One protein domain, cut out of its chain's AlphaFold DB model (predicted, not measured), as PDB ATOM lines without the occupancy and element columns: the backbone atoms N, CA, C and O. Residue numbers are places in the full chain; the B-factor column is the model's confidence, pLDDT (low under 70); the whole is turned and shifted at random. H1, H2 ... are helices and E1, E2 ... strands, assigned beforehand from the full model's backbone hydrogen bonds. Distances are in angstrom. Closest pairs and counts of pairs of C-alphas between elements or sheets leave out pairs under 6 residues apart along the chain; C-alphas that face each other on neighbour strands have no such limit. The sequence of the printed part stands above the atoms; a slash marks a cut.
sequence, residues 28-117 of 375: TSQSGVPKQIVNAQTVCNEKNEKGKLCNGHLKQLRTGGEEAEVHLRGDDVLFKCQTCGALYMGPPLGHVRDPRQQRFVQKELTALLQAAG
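This is residues 28 to 117 of the 375 residues of an uncharacterized protein of Pyrinomonadaceae bacterium (UniProt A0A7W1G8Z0). A small body, in which a three-stranded antiparallel sheet lies beside a long unnamed opening stretch, has one helical arm: residues 98 to 103 and 106 to 117, mostly H3, stick out from it. The loop between E1 and E2 holds the short H1, off the sheet, and short H2 leads from E3 to the arm. The printed part has 90 residues, under half of them in named elements, ordered E1, H1, E2, E3, H2, H3; the sheet's order is E1, E2, E3, and the class is mixed, helices and strands. The whole is loose, with a radius of gyration of the C-alphas of 15.9 A, and elongated, spanning 53 by 30 by 23 A.

Residues 28 to 57 hold no named element. E1 is residues 58 to 60, from C-alpha 58 at (32.219, -57.298, 7.891). H1 is residues 68 to 71, E2 residues 77 to 81, 13.2 A long, E3 residues 87 to 90, 9.9 A, and H2 residues 94 to 97. H3, residues 99 to 115, is 24.1 A long and ends with C-alpha 115 at (8.711, -29.109, 1.292).

Residues 35 to 36 pair in parallel with residues 88 to 89 of E3, an edge strand. E1 and E2 are antiparallel, with N 80 and O 59 2.8 A apart. E2 and E3 form a hairpin, with N 79 and O 88 2.8 A apart. H1, H2 and H3 are not on the sheet. H2 and H3 touch only at the corner; their closest C-alphas, of His 95 and Gln 101, are 6.0 A apart. In H3, 11 of 13 O i to N i+4 pairs are within hydrogen-bond range; H1 and H2 are too short for such a pair.

The C-alphas farthest apart, of Lys 50 and Gly 117, are 54.0 A apart. The printed part has no cut, and no link between named elements is long. Mean pLDDT of the printed part is 78.6; residues 28 to 31, 63 to 75, 92 to 99 and 101 are under 70.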
ATOM      1  N   THR A  28      39.554 -51.189  -7.693       56.09
ATOM      2  CA  THR A  28      40.936 -51.519  -7.357       56.09
ATOM      3  C   THR A  28      41.233 -50.970  -5.965       56.09
ATOM      4  O   THR A  28      41.058 -49.784  -5.697       56.09
ATOM      5  N   SER A  29      41.627 -51.852  -5.048       56.75
ATOM      6  CA  SER A  29      41.923 -51.507  -3.656       56.75
ATOM      7  C   SER A  29      43.141 -50.588  -3.595       56.75
ATOM      8  O   SER A  29      44.266 -51.069  -3.689       56.75
ATOM      9  N   GLN A  30      42.950 -49.284  -3.414       65.56
ATOM     10  CA  GLN A  30      44.012 -48.463  -2.839       65.56
ATOM     11  C   GLN A  30      44.001 -48.670  -1.324       65.56
ATOM     12  O   GLN A  30      42.959 -48.553  -0.677       65.56
ATOM     13  N   SER A  31      45.153 -49.034  -0.758       67.00
ATOM     14  CA  SER A  31      45.309 -49.193   0.686       67.00
ATOM     15  C   SER A  31      45.026 -47.861   1.379       67.00
ATOM     16  O   SER A  31      45.693 -46.870   1.097       67.00
ATOM     17  N   GLY A  32      44.042 -47.841   2.276       76.44
ATOM     18  CA  GLY A  32      43.686 -46.660   3.068       76.44
ATOM     19  C   GLY A  32      42.433 -45.913   2.607       76.44
ATOM     20  O   GLY A  32      41.888 -45.154   3.400       76.44
ATOM     21  N   VAL A  33      41.915 -46.164   1.397       84.94
ATOM     22  CA  VAL A  33      40.636 -45.581   0.952       84.94
ATOM     23  C   VAL A  33      39.501 -46.565   1.253       84.94
ATOM     24  O   VAL A  33      39.507 -47.677   0.711       84.94
ATOM     25  N   PRO A  34      38.524 -46.213   2.111       88.19
ATOM     26  CA  PRO A  34      37.394 -47.090   2.380       88.19
ATOM     27  C   PRO A  34      36.567 -47.339   1.111       88.19
ATOM     28  O   PRO A  34      36.209 -46.410   0.389       88.19
ATOM     29  N   LYS A  35      36.239 -48.602   0.839       89.62
ATOM     30  CA  LYS A  35      35.426 -49.000  -0.324       89.62
ATOM     31  C   LYS A  35      33.944 -48.850  -0.042       89.62
ATOM     32  O   LYS A  35      33.519 -49.031   1.090       89.62
ATOM     33  N   GLN A  36      33.119 -48.624  -1.055       87.75
ATOM     34  CA  GLN A  36      31.677 -48.583  -0.826       87.75
ATOM     35  C   GLN A  36      31.121 -50.001  -0.605       87.75
ATOM     36  O   GLN A  36      31.438 -50.926  -1.356       87.75
ATOM     37  N   ILE A  37      30.310 -50.196   0.437       87.88
ATOM     38  CA  ILE A  37      29.623 -51.467   0.673       87.88
ATOM     39  C   ILE A  37      28.563 -51.656  -0.413       87.88
ATOM     40  O   ILE A  37      27.772 -50.755  -0.699       87.88
ATOM     41  N   VAL A  38      28.514 -52.843  -1.012       86.06
ATOM     42  CA  VAL A  38      27.405 -53.192  -1.903       86.06
ATOM     43  C   VAL A  38      26.170 -53.487  -1.048       86.06
ATOM     44  O   VAL A  38      26.277 -54.031   0.055       86.06
ATOM     45  N   ASN A  39      24.978 -53.142  -1.542       80.50
ATOM     46  CA  ASN A  39      23.717 -53.404  -0.845       80.50
ATOM     47  C   ASN A  39      23.631 -54.869  -0.371       80.50
ATOM     48  O   ASN A  39      23.769 -55.799  -1.162       80.50
ATOM     49  N   ALA A  40      23.388 -55.053   0.932       80.94
ATOM     50  CA  ALA A  40      23.325 -56.343   1.633       80.94
ATOM     51  C   ALA A  40      24.642 -57.141   1.749       80.94
ATOM     52  O   ALA A  40      24.617 -58.279   2.228       80.94
ATOM     53  N   GLN A  41      25.794 -56.562   1.412       89.00
ATOM     54  CA  GLN A  41      27.083 -57.221   1.597       89.00
ATOM     55  C   GLN A  41      27.400 -57.391   3.093       89.00
ATOM     56  O   GLN A  41      27.485 -56.435   3.857       89.00
ATOM     57  N   THR A  42      27.588 -58.638   3.521       91.56
ATOM     58  CA  THR A  42      28.009 -59.003   4.890       91.56
ATOM     59  C   THR A  42      29.427 -59.560   4.938       91.56
ATOM     60  O   THR A  42      29.979 -59.779   6.021       91.56
ATOM     61  N   VAL A  43      30.013 -59.806   3.768       94.75
ATOM     62  CA  VAL A  43      31.258 -60.539   3.577       94.75
ATOM     63  C   VAL A  43      32.198 -59.719   2.694       94.75
ATOM     64  O   VAL A  43      31.773 -59.068   1.745       94.75
ATOM     65  N   CYS A  44      33.483 -59.723   3.026       94.94
ATOM     66  CA  CYS A  44      34.516 -59.009   2.293       94.94
ATOM     67  C   CYS A  44      34.758 -59.621   0.905       94.94
ATOM     68  O   CYS A  44      35.034 -60.816   0.790       94.94
ATOM     69  N   ASN A  45      34.725 -58.770  -0.125       94.25
ATOM     70  CA  ASN A  45      34.941 -59.139  -1.528       94.25
ATOM     71  C   ASN A  45      36.384 -58.901  -1.998       94.25
ATOM     72  O   ASN A  45      36.669 -58.957  -3.194       94.25
ATOM     73  N   GLU A  46      37.311 -58.613  -1.083       92.69
ATOM     74  CA  GLU A  46      38.709 -58.446  -1.463       92.69
ATOM     75  C   GLU A  46      39.319 -59.771  -1.886       92.69
ATOM     76  O   GLU A  46      39.165 -60.784  -1.207       92.69
ATOM     77  N   LYS A  47      40.022 -59.756  -3.016       95.69
ATOM     78  CA  LYS A  47      40.818 -60.891  -3.463       95.69
ATOM     79  C   LYS A  47      42.188 -60.803  -2.804       95.69
ATOM     80  O   LYS A  47      42.804 -59.742  -2.808       95.69
ATOM     81  N   ASN A  48      42.655 -61.911  -2.246       90.50
ATOM     82  CA  ASN A  48      44.042 -62.028  -1.814       90.50
ATOM     83  C   ASN A  48      44.985 -62.102  -3.030       90.50
ATOM     84  O   ASN A  48      44.537 -62.246  -4.168       90.50
ATOM     85  N   GLU A  49      46.295 -62.086  -2.784       90.94
ATOM     86  CA  GLU A  49      47.339 -62.257  -3.815       90.94
ATOM     87  C   GLU A  49      47.171 -63.548  -4.637       90.94
ATOM     88  O   GLU A  49      47.624 -63.654  -5.770       90.94
ATOM     89  N   LYS A  50      46.455 -64.533  -4.085       90.94
ATOM     90  CA  LYS A  50      46.137 -65.814  -4.728       90.94
ATOM     91  C   LYS A  50      44.839 -65.766  -5.547       90.94
ATOM     92  O   LYS A  50      44.345 -66.812  -5.962       90.94
ATOM     93  N   GLY A  51      44.235 -64.589  -5.718       94.06
ATOM     94  CA  GLY A  51      42.977 -64.382  -6.439       94.06
ATOM     95  C   GLY A  51      41.724 -64.936  -5.746       94.06
ATOM     96  O   GLY A  51      40.632 -64.844  -6.309       94.06
ATOM     97  N   LYS A  52      41.838 -65.499  -4.536       95.25
ATOM     98  CA  LYS A  52      40.705 -66.010  -3.750       95.25
ATOM     99  C   LYS A  52      40.057 -64.876  -2.962       95.25
ATOM    100  O   LYS A  52      40.753 -64.048  -2.379       95.25
ATOM    101  N   LEU A  53      38.727 -64.872  -2.903       94.69
ATOM    102  CA  LEU A  53      37.976 -63.932  -2.071       94.69
ATOM    103  C   LEU A  53      38.285 -64.171  -0.589       94.69
ATOM    104  O   LEU A  53      38.329 -65.311  -0.128       94.69
ATOM    105  N   CYS A  54      38.486 -63.082   0.145       94.62
ATOM    106  CA  CYS A  54      38.784 -63.078   1.569       94.62
ATOM    107  C   CYS A  54      37.685 -63.782   2.370       94.62
ATOM    108  O   CYS A  54      37.975 -64.521   3.306       94.62
ATOM    109  N   ASN A  55      36.423 -63.561   1.995       94.81
ATOM    110  CA  ASN A  55      35.247 -64.106   2.664       94.81
ATOM    111  C   ASN A  55      35.157 -63.794   4.175       94.81
ATOM    112  O   ASN A  55      34.385 -64.417   4.902       94.81
ATOM    113  N   GLY A  56      35.911 -62.804   4.662       96.19
ATOM    114  CA  GLY A  56      35.855 -62.371   6.053       96.19
ATOM    115  C   GLY A  56      34.584 -61.582   6.358       96.19
ATOM    116  O   GLY A  56      34.155 -60.751   5.556       96.19
ATOM    117  N   HIS A  57      33.988 -61.804   7.528       94.50
ATOM    118  CA  HIS A  57      32.773 -61.100   7.941       94.50
ATOM    119  C   HIS A  57      33.053 -59.607   8.186       94.50
ATOM    120  O   HIS A  57      34.048 -59.248   8.823       94.50
ATOM    121  N   LEU A  58      32.180 -58.740   7.670       94.38
ATOM    122  CA  LEU A  58      32.219 -57.298   7.891       94.38
ATOM    123  C   LEU A  58      31.577 -56.962   9.241       94.38
ATOM    124  O   LEU A  58      30.392 -57.227   9.450       94.38
ATOM    125  N   LYS A  59      32.350 -56.371  10.156       93.81
ATOM    126  CA  LYS A  59      31.845 -55.849  11.430       93.81
ATOM    127  C   LYS A  59      31.808 -54.333  11.393       93.81
ATOM    128  O   LYS A  59      32.785 -53.703  11.004       93.81
ATOM    129  N   GLN A  60      30.693 -53.773  11.842       91.75
ATOM    130  CA  GLN A  60      30.572 -52.345  12.092       91.75
ATOM    131  C   GLN A  60      31.602 -51.937  13.147       91.75
ATOM    132  O   GLN A  60      31.597 -52.485  14.255       91.75
ATOM    133  N   LEU A  61      32.482 -50.997  12.810       89.50
ATOM    134  CA  LEU A  61      33.240 -50.302  13.836       89.50
ATOM    135  C   LEU A  61      32.272 -49.391  14.570       89.50
ATOM    136  O   LEU A  61      31.547 -48.607  13.962       89.50
ATOM    137  N   ARG A  62      32.258 -49.500  15.897       81.50
ATOM    138  CA  ARG A  62      31.668 -48.456  16.723       81.50
ATOM    139  C   ARG A  62      32.633 -47.281  16.666       81.50
ATOM    140  O   ARG A  62      33.566 -47.234  17.453       81.50
ATOM    141  N   THR A  63      32.410 -46.349  15.749       67.62
ATOM    142  CA  THR A  63      33.060 -45.027  15.712       67.62
ATOM    143  C   THR A  63      32.594 -44.135  16.870       67.62
ATOM    144  O   THR A  63      32.464 -42.926  16.736       67.62
ATOM    145  N   GLY A  64      32.300 -44.728  18.031       48.84
ATOM    146  CA  GLY A  64      31.870 -44.010  19.219       48.84
ATOM    147  C   GLY A  64      33.060 -43.340  19.889       48.84
ATOM    148  O   GLY A  64      33.569 -43.884  20.862       48.84
ATOM    149  N   GLY A  65      33.483 -42.186  19.370       49.66
ATOM    150  CA  GLY A  65      34.234 -41.193  20.143       49.66
ATOM    151  C   GLY A  65      35.630 -40.799  19.657       49.66
ATOM    152  O   GLY A  65      36.157 -39.828  20.182       49.66
ATOM    153  N   GLU A  66      36.231 -41.470  18.673       47.84
ATOM    154  CA  GLU A  66      37.587 -41.131  18.202       47.84
ATOM    155  C   GLU A  66      37.575 -40.736  16.722       47.84
ATOM    156  O   GLU A  66      37.271 -41.588  15.891       47.84
ATOM    157  N   GLU A  67      37.869 -39.453  16.447       50.12
ATOM    158  CA  GLU A  67      38.377 -38.746  15.238       50.12
ATOM    159  C   GLU A  67      37.935 -39.148  13.807       50.12
ATOM    160  O   GLU A  67      38.199 -38.424  12.847       50.12
ATOM    161  N   ALA A  68      37.196 -40.236  13.613       51.00
ATOM    162  CA  ALA A  68      36.685 -40.693  12.324       51.00
ATOM    163  C   ALA A  68      35.544 -39.808  11.787       51.00
ATOM    164  O   ALA A  68      35.166 -39.927  10.622       51.00
ATOM    165  N   GLU A  69      35.025 -38.899  12.614       51.56
ATOM    166  CA  GLU A  69      34.027 -37.892  12.244       51.56
ATOM    167  C   GLU A  69      34.569 -36.899  11.200       51.56
ATOM    168  O   GLU A  69      33.811 -36.353  10.404       51.56
ATOM    169  N   VAL A  70      35.895 -36.723  11.126       49.88
ATOM    170  CA  VAL A  70      36.531 -35.682  10.300       49.88
ATOM    171  C   VAL A  70      36.478 -35.981   8.788       49.88
ATOM    172  O   VAL A  70      36.648 -35.069   7.984       49.88
ATOM    173  N   HIS A  71      36.190 -37.218   8.360       51.31
ATOM    174  CA  HIS A  71      36.211 -37.588   6.930       51.31
ATOM    175  C   HIS A  71      34.963 -38.324   6.418       51.31
ATOM    176  O   HIS A  71      34.924 -38.730   5.255       51.31
ATOM    177  N   LEU A  72      33.931 -38.487   7.244       59.91
ATOM    178  CA  LEU A  72      32.696 -39.171   6.861       59.91
ATOM    179  C   LEU A  72      31.557 -38.161   6.793       59.91
ATOM    180  O   LEU A  72      31.430 -37.299   7.657       59.91
ATOM    181  N   ARG A  73      30.707 -38.256   5.766       59.97
ATOM    182  CA  ARG A  73      29.509 -37.417   5.654       59.97
ATOM    183  C   ARG A  73      28.469 -37.856   6.691       59.97
ATOM    184  O   ARG A  73      27.508 -38.503   6.310       59.97
ATOM    185  N   GLY A  74      28.682 -37.527   7.968       59.97
ATOM    186  CA  GLY A  74      27.725 -37.550   9.090       59.97
ATOM    187  C   GLY A  74      27.102 -38.895   9.496       59.97
ATOM    188  O   GLY A  74      27.065 -39.214  10.677       59.97
ATOM    189  N   ASP A  75      26.654 -39.705   8.540       65.81
ATOM    190  CA  ASP A  75      25.817 -40.890   8.753       65.81
ATOM    191  C   ASP A  75      26.450 -42.187   8.218       65.81
ATOM    192  O   ASP A  75      25.877 -43.275   8.359       65.81
ATOM    193  N   ASP A  76      27.620 -42.100   7.581       77.56
ATOM    194  CA  ASP A  76      28.281 -43.271   7.011       77.56
ATOM    195  C   ASP A  76      28.864 -44.163   8.109       77.56
ATOM    196  O   ASP A  76      29.689 -43.760   8.931       77.56
ATOM    197  N   VAL A  77      28.457 -45.430   8.086       85.88
ATOM    198  CA  VAL A  77      28.969 -46.440   9.000       85.88
ATOM    199  C   VAL A  77      30.201 -47.092   8.381       85.88
ATOM    200  O   VAL A  77      30.143 -47.645   7.279       85.88
ATOM    201  N   LEU A  78      31.313 -47.084   9.117       90.31
ATOM    202  CA  LEU A  78      32.508 -47.842   8.761       90.31
ATOM    203  C   LEU A  78      32.360 -49.314   9.161       90.31
ATOM    204  O   LEU A  78      32.078 -49.658  10.310       90.31
ATOM    205  N   PHE A  79      32.631 -50.201   8.214       91.75
ATOM    206  CA  PHE A  79      32.731 -51.638   8.412       91.75
ATOM    207  C   PHE A  79      34.170 -52.088   8.181       91.75
ATOM    208  O   PHE A  79      34.777 -51.739   7.176       91.75
ATOM    209  N   LYS A  80      34.711 -52.921   9.071       94.19
ATOM    210  CA  LYS A  80      36.019 -53.560   8.889       94.19
ATOM    211  C   LYS A  80      35.849 -55.048   8.666       94.19
ATOM    212  O   LYS A  80      35.132 -55.729   9.405       94.19
ATOM    213  N   CYS A  81      36.530 -55.568   7.653       95.12
ATOM    214  CA  CYS A  81      36.667 -57.002   7.474       95.12
ATOM    215  C   CYS A  81      37.465 -57.593   8.640       95.12
ATOM    216  O   CYS A  81      38.591 -57.176   8.901       95.12
ATOM    217  N   GLN A  82      36.914 -58.605   9.310       95.56
ATOM    218  CA  GLN A  82      37.591 -59.266  10.429       95.56
ATOM    219  C   GLN A  82      38.850 -60.050  10.004       95.56
ATOM    220  O   GLN A  82      39.688 -60.347  10.848       95.56
ATOM    221  N   THR A  83      38.983 -60.391   8.719       95.25
ATOM    222  CA  THR A  83      40.063 -61.249   8.208       95.25
ATOM    223  C   THR A  83      41.198 -60.450   7.575       95.25
ATOM    224  O   THR A  83      42.339 -60.624   7.980       95.25
ATOM    225  N   CYS A  84      40.912 -59.577   6.600       94.38
ATOM    226  CA  CYS A  84      41.945 -58.773   5.929       94.38
ATOM    227  C   CYS A  84      42.052 -57.332   6.446       94.38
ATOM    228  O   CYS A  84      42.939 -56.601   6.030       94.38
ATOM    229  N   GLY A  85      41.148 -56.890   7.326       93.19
ATOM    230  CA  GLY A  85      41.176 -55.528   7.863       93.19
ATOM    231  C   GLY A  85      40.697 -54.435   6.903       93.19
ATOM    232  O   GLY A  85      40.679 -53.276   7.308       93.19
ATOM    233  N   ALA A  86      40.265 -54.781   5.687       93.31
ATOM    234  CA  ALA A  86      39.722 -53.830   4.723       93.31
ATOM    235  C   ALA A  86      38.560 -53.013   5.286       93.31
ATOM    236  O   ALA A  86      37.680 -53.563   5.958       93.31
ATOM    237  N   LEU A  87      38.557 -51.721   4.967       93.38
ATOM    238  CA  LEU A  87      37.537 -50.774   5.389       93.38
ATOM    239  C   LEU A  87      36.502 -50.587   4.282       93.38
ATOM    240  O   LEU A  87      36.844 -50.366   3.120       93.38
ATOM    241  N   TYR A  88      35.235 -50.665   4.666       92.00
ATOM    242  CA  TYR A  88      34.090 -50.389   3.818       92.00
ATOM    243  C   TYR A  88      33.271 -49.252   4.431       92.00
ATOM    244  O   TYR A  88      32.984 -49.270   5.624       92.00
ATOM    245  N   MET A  89      32.873 -48.285   3.618       90.56
ATOM    246  CA  MET A  89      31.890 -47.258   3.933       90.56
ATOM    247  C   MET A  89      30.540 -47.684   3.385       90.56
ATOM    248  O   MET A  89      30.424 -48.070   2.222       90.56
ATOM    249  N   GLY A  90      29.507 -47.629   4.211       80.31
ATOM    250  CA  GLY A  90      28.184 -48.026   3.780       80.31
ATOM    251  C   GLY A  90      27.081 -47.276   4.497       80.31
ATOM    252  O   GLY A  90      27.197 -47.076   5.711       80.31
ATOM    253  N   PRO A  91      25.975 -46.964   3.793       71.94
ATOM    254  CA  PRO A  91      24.749 -46.560   4.452       71.94
ATOM    255  C   PRO A  91      24.401 -47.596   5.527       71.94
ATOM    256  O   PRO A  91      24.574 -48.803   5.292       71.94
ATOM    257  N   PRO A  92      23.912 -47.173   6.701       60.34
ATOM    258  CA  PRO A  92      23.606 -48.085   7.789       60.34
ATOM    259  C   PRO A  92      22.697 -49.217   7.292       60.34
ATOM    260  O   PRO A  92      21.592 -48.978   6.798       60.34
ATOM    261  N   LEU A  93      23.174 -50.461   7.459       61.00
ATOM    262  CA  LEU A  93      22.573 -51.730   7.000       61.00
ATOM    263  C   LEU A  93      21.079 -51.903   7.325       61.00
ATOM    264  O   LEU A  93      20.434 -52.780   6.748       61.00
ATOM    265  N   GLY A  94      20.529 -51.096   8.234       57.66
ATOM    266  CA  GLY A  94      19.101 -51.061   8.532       57.66
ATOM    267  C   GLY A  94      18.251 -50.624   7.338       57.66
ATOM    268  O   GLY A  94      17.284 -51.301   7.013       57.66
ATOM    269  N   HIS A  95      18.652 -49.576   6.615       56.31
ATOM    270  CA  HIS A  95      17.766 -48.910   5.649       56.31
ATOM    271  C   HIS A  95      17.605 -49.669   4.324       56.31
ATOM    272  O   HIS A  95      16.628 -49.474   3.600       56.31
ATOM    273  N   VAL A  96      18.555 -50.549   3.997       57.34
ATOM    274  CA  VAL A  96      18.602 -51.267   2.711       57.34
ATOM    275  C   VAL A  96      17.979 -52.664   2.797       57.34
ATOM    276  O   VAL A  96      17.590 -53.225   1.775       57.34
ATOM    277  N   ARG A  97      17.853 -53.246   3.997       55.97
ATOM    278  CA  ARG A  97      17.377 -54.633   4.142       55.97
ATOM    279  C   ARG A  97      15.868 -54.790   4.066       55.97
ATOM    280  O   ARG A  97      15.412 -55.869   3.697       55.97
ATOM    281  N   ASP A  98      15.108 -53.741   4.365       60.47
ATOM    282  CA  ASP A  98      13.655 -53.798   4.287       60.47
ATOM    283  C   ASP A  98      13.138 -53.027   3.059       60.47
ATOM    284  O   ASP A  98      13.158 -51.792   3.051       60.47
ATOM    285  N   PRO A  99      12.578 -53.699   2.033       67.06
ATOM    286  CA  PRO A  99      11.941 -53.012   0.905       67.06
ATOM    287  C   PRO A  99      10.752 -52.142   1.350       67.06
ATOM    288  O   PRO A  99      10.312 -51.246   0.632       67.06
ATOM    289  N   ARG A 100      10.230 -52.370   2.563       70.62
ATOM    290  CA  ARG A 100       9.265 -51.478   3.213       70.62
ATOM    291  C   ARG A 100       9.907 -50.176   3.688       70.62
ATOM    292  O   ARG A 100       9.290 -49.134   3.508       70.62
ATOM    293  N   GLN A 101      11.123 -50.220   4.233       67.25
ATOM    294  CA  GLN A 101      11.864 -49.042   4.693       67.25
ATOM    295  C   GLN A 101      12.343 -48.166   3.534       67.25
ATOM    296  O   GLN A 101      12.242 -46.947   3.633       67.25
ATOM    297  N   GLN A 102      12.706 -48.748   2.385       73.50
ATOM    298  CA  GLN A 102      12.990 -47.968   1.170       73.50
ATOM    299  C   GLN A 102      11.824 -47.063   0.754       73.50
ATOM    300  O   GLN A 102      12.045 -45.932   0.331       73.50
ATOM    301  N   ARG A 103      10.574 -47.521   0.920       78.00
ATOM    302  CA  ARG A 103       9.393 -46.688   0.641       78.00
ATOM    303  C   ARG A 103       9.284 -45.513   1.602       78.00
ATOM    304  O   ARG A 103       8.825 -44.457   1.188       78.00
ATOM    305  N   PHE A 104       9.688 -45.684   2.859       76.50
ATOM    306  CA  PHE A 104       9.722 -44.586   3.824       76.50
ATOM    307  C   PHE A 104      10.823 -43.590   3.478       76.50
ATOM    308  O   PHE A 104      10.526 -42.409   3.417       76.50
ATOM    309  N   VAL A 105      12.031 -44.048   3.140       77.88
ATOM    310  CA  VAL A 105      13.132 -43.161   2.724       77.88
ATOM    311  C   VAL A 105      12.788 -42.405   1.443       77.88
ATOM    312  O   VAL A 105      12.967 -41.197   1.386       77.88
ATOM    313  N   GLN A 106      12.234 -43.070   0.425       78.75
ATOM    314  CA  GLN A 106      11.791 -42.384  -0.792       78.75
ATOM    315  C   GLN A 106      10.654 -41.405  -0.509       78.75
ATOM    316  O   GLN A 106      10.625 -40.327  -1.097       78.75
ATOM    317  N   LYS A 107       9.724 -41.748   0.388       82.19
ATOM    318  CA  LYS A 107       8.625 -40.859   0.765       82.19
ATOM    319  C   LYS A 107       9.115 -39.651   1.562       82.19
ATOM    320  O   LYS A 107       8.660 -38.556   1.273       82.19
ATOM    321  N   GLU A 108      10.034 -39.838   2.502       80.94
ATOM    322  CA  GLU A 108      10.707 -38.773   3.258       80.94
ATOM    323  C   GLU A 108      11.518 -37.879   2.321       80.94
ATOM    324  O   GLU A 108      11.337 -36.671   2.330       80.94
ATOM    325  N   LEU A 109      12.325 -38.459   1.429       81.75
ATOM    326  CA  LEU A 109      13.088 -37.712   0.432       81.75
ATOM    327  C   LEU A 109      12.161 -36.906  -0.484       81.75
ATOM    328  O   LEU A 109      12.399 -35.727  -0.717       81.75
ATOM    329  N   THR A 110      11.076 -37.517  -0.966       78.19
ATOM    330  CA  THR A 110      10.070 -36.831  -1.793       78.19
ATOM    331  C   THR A 110       9.354 -35.740  -0.998       78.19
ATOM    332  O   THR A 110       9.124 -34.661  -1.528       78.19
ATOM    333  N   ALA A 111       9.029 -35.984   0.274       79.19
ATOM    334  CA  ALA A 111       8.403 -34.999   1.150       79.19
ATOM    335  C   ALA A 111       9.344 -33.825   1.442       79.19
ATOM    336  O   ALA A 111       8.900 -32.685   1.409       79.19
ATOM    337  N   LEU A 112      10.637 -34.083   1.650       75.50
ATOM    338  CA  LEU A 112      11.671 -33.062   1.800       75.50
ATOM    339  C   LEU A 112      11.840 -32.253   0.513       75.50
ATOM    340  O   LEU A 112      11.856 -31.030   0.563       75.50
ATOM    341  N   LEU A 113      11.885 -32.914  -0.646       81.44
ATOM    342  CA  LEU A 113      11.930 -32.265  -1.960       81.44
ATOM    343  C   LEU A 113      10.694 -31.393  -2.209       81.44
ATOM    344  O   LEU A 113      10.807 -30.282  -2.719       81.44
ATOM    345  N   GLN A 114       9.512 -31.873  -1.828       82.31
ATOM    346  CA  GLN A 114       8.260 -31.138  -1.962       82.31
ATOM    347  C   GLN A 114       8.178 -29.965  -0.971       82.31
ATOM    348  O   GLN A 114       7.753 -28.878  -1.355       82.31
ATOM    349  N   ALA A 115       8.629 -30.154   0.272       78.44
ATOM    350  CA  ALA A 115       8.711 -29.109   1.292       78.44
ATOM    351  C   ALA A 115       9.744 -28.029   0.935       78.44
ATOM    352  O   ALA A 115       9.523 -26.856   1.215       78.44
ATOM    353  N   ALA A 116      10.825 -28.403   0.248       80.31
ATOM    354  CA  ALA A 116      11.826 -27.486  -0.293       80.31
ATOM    355  C   ALA A 116      11.360 -26.735  -1.559       80.31
ATOM    356  O   ALA A 116      12.165 -26.069  -2.204       80.31
ATOM    357  N   GLY A 117      10.078 -26.822  -1.933       79.69
ATOM    358  CA  GLY A 117       9.527 -26.098  -3.082       79.69
ATOM    359  C   GLY A 117       9.526 -26.880  -4.398       79.69
ATOM    360  O   GLY A 117       9.355 -26.289  -5.460       79.69
TER     361      GLY A 117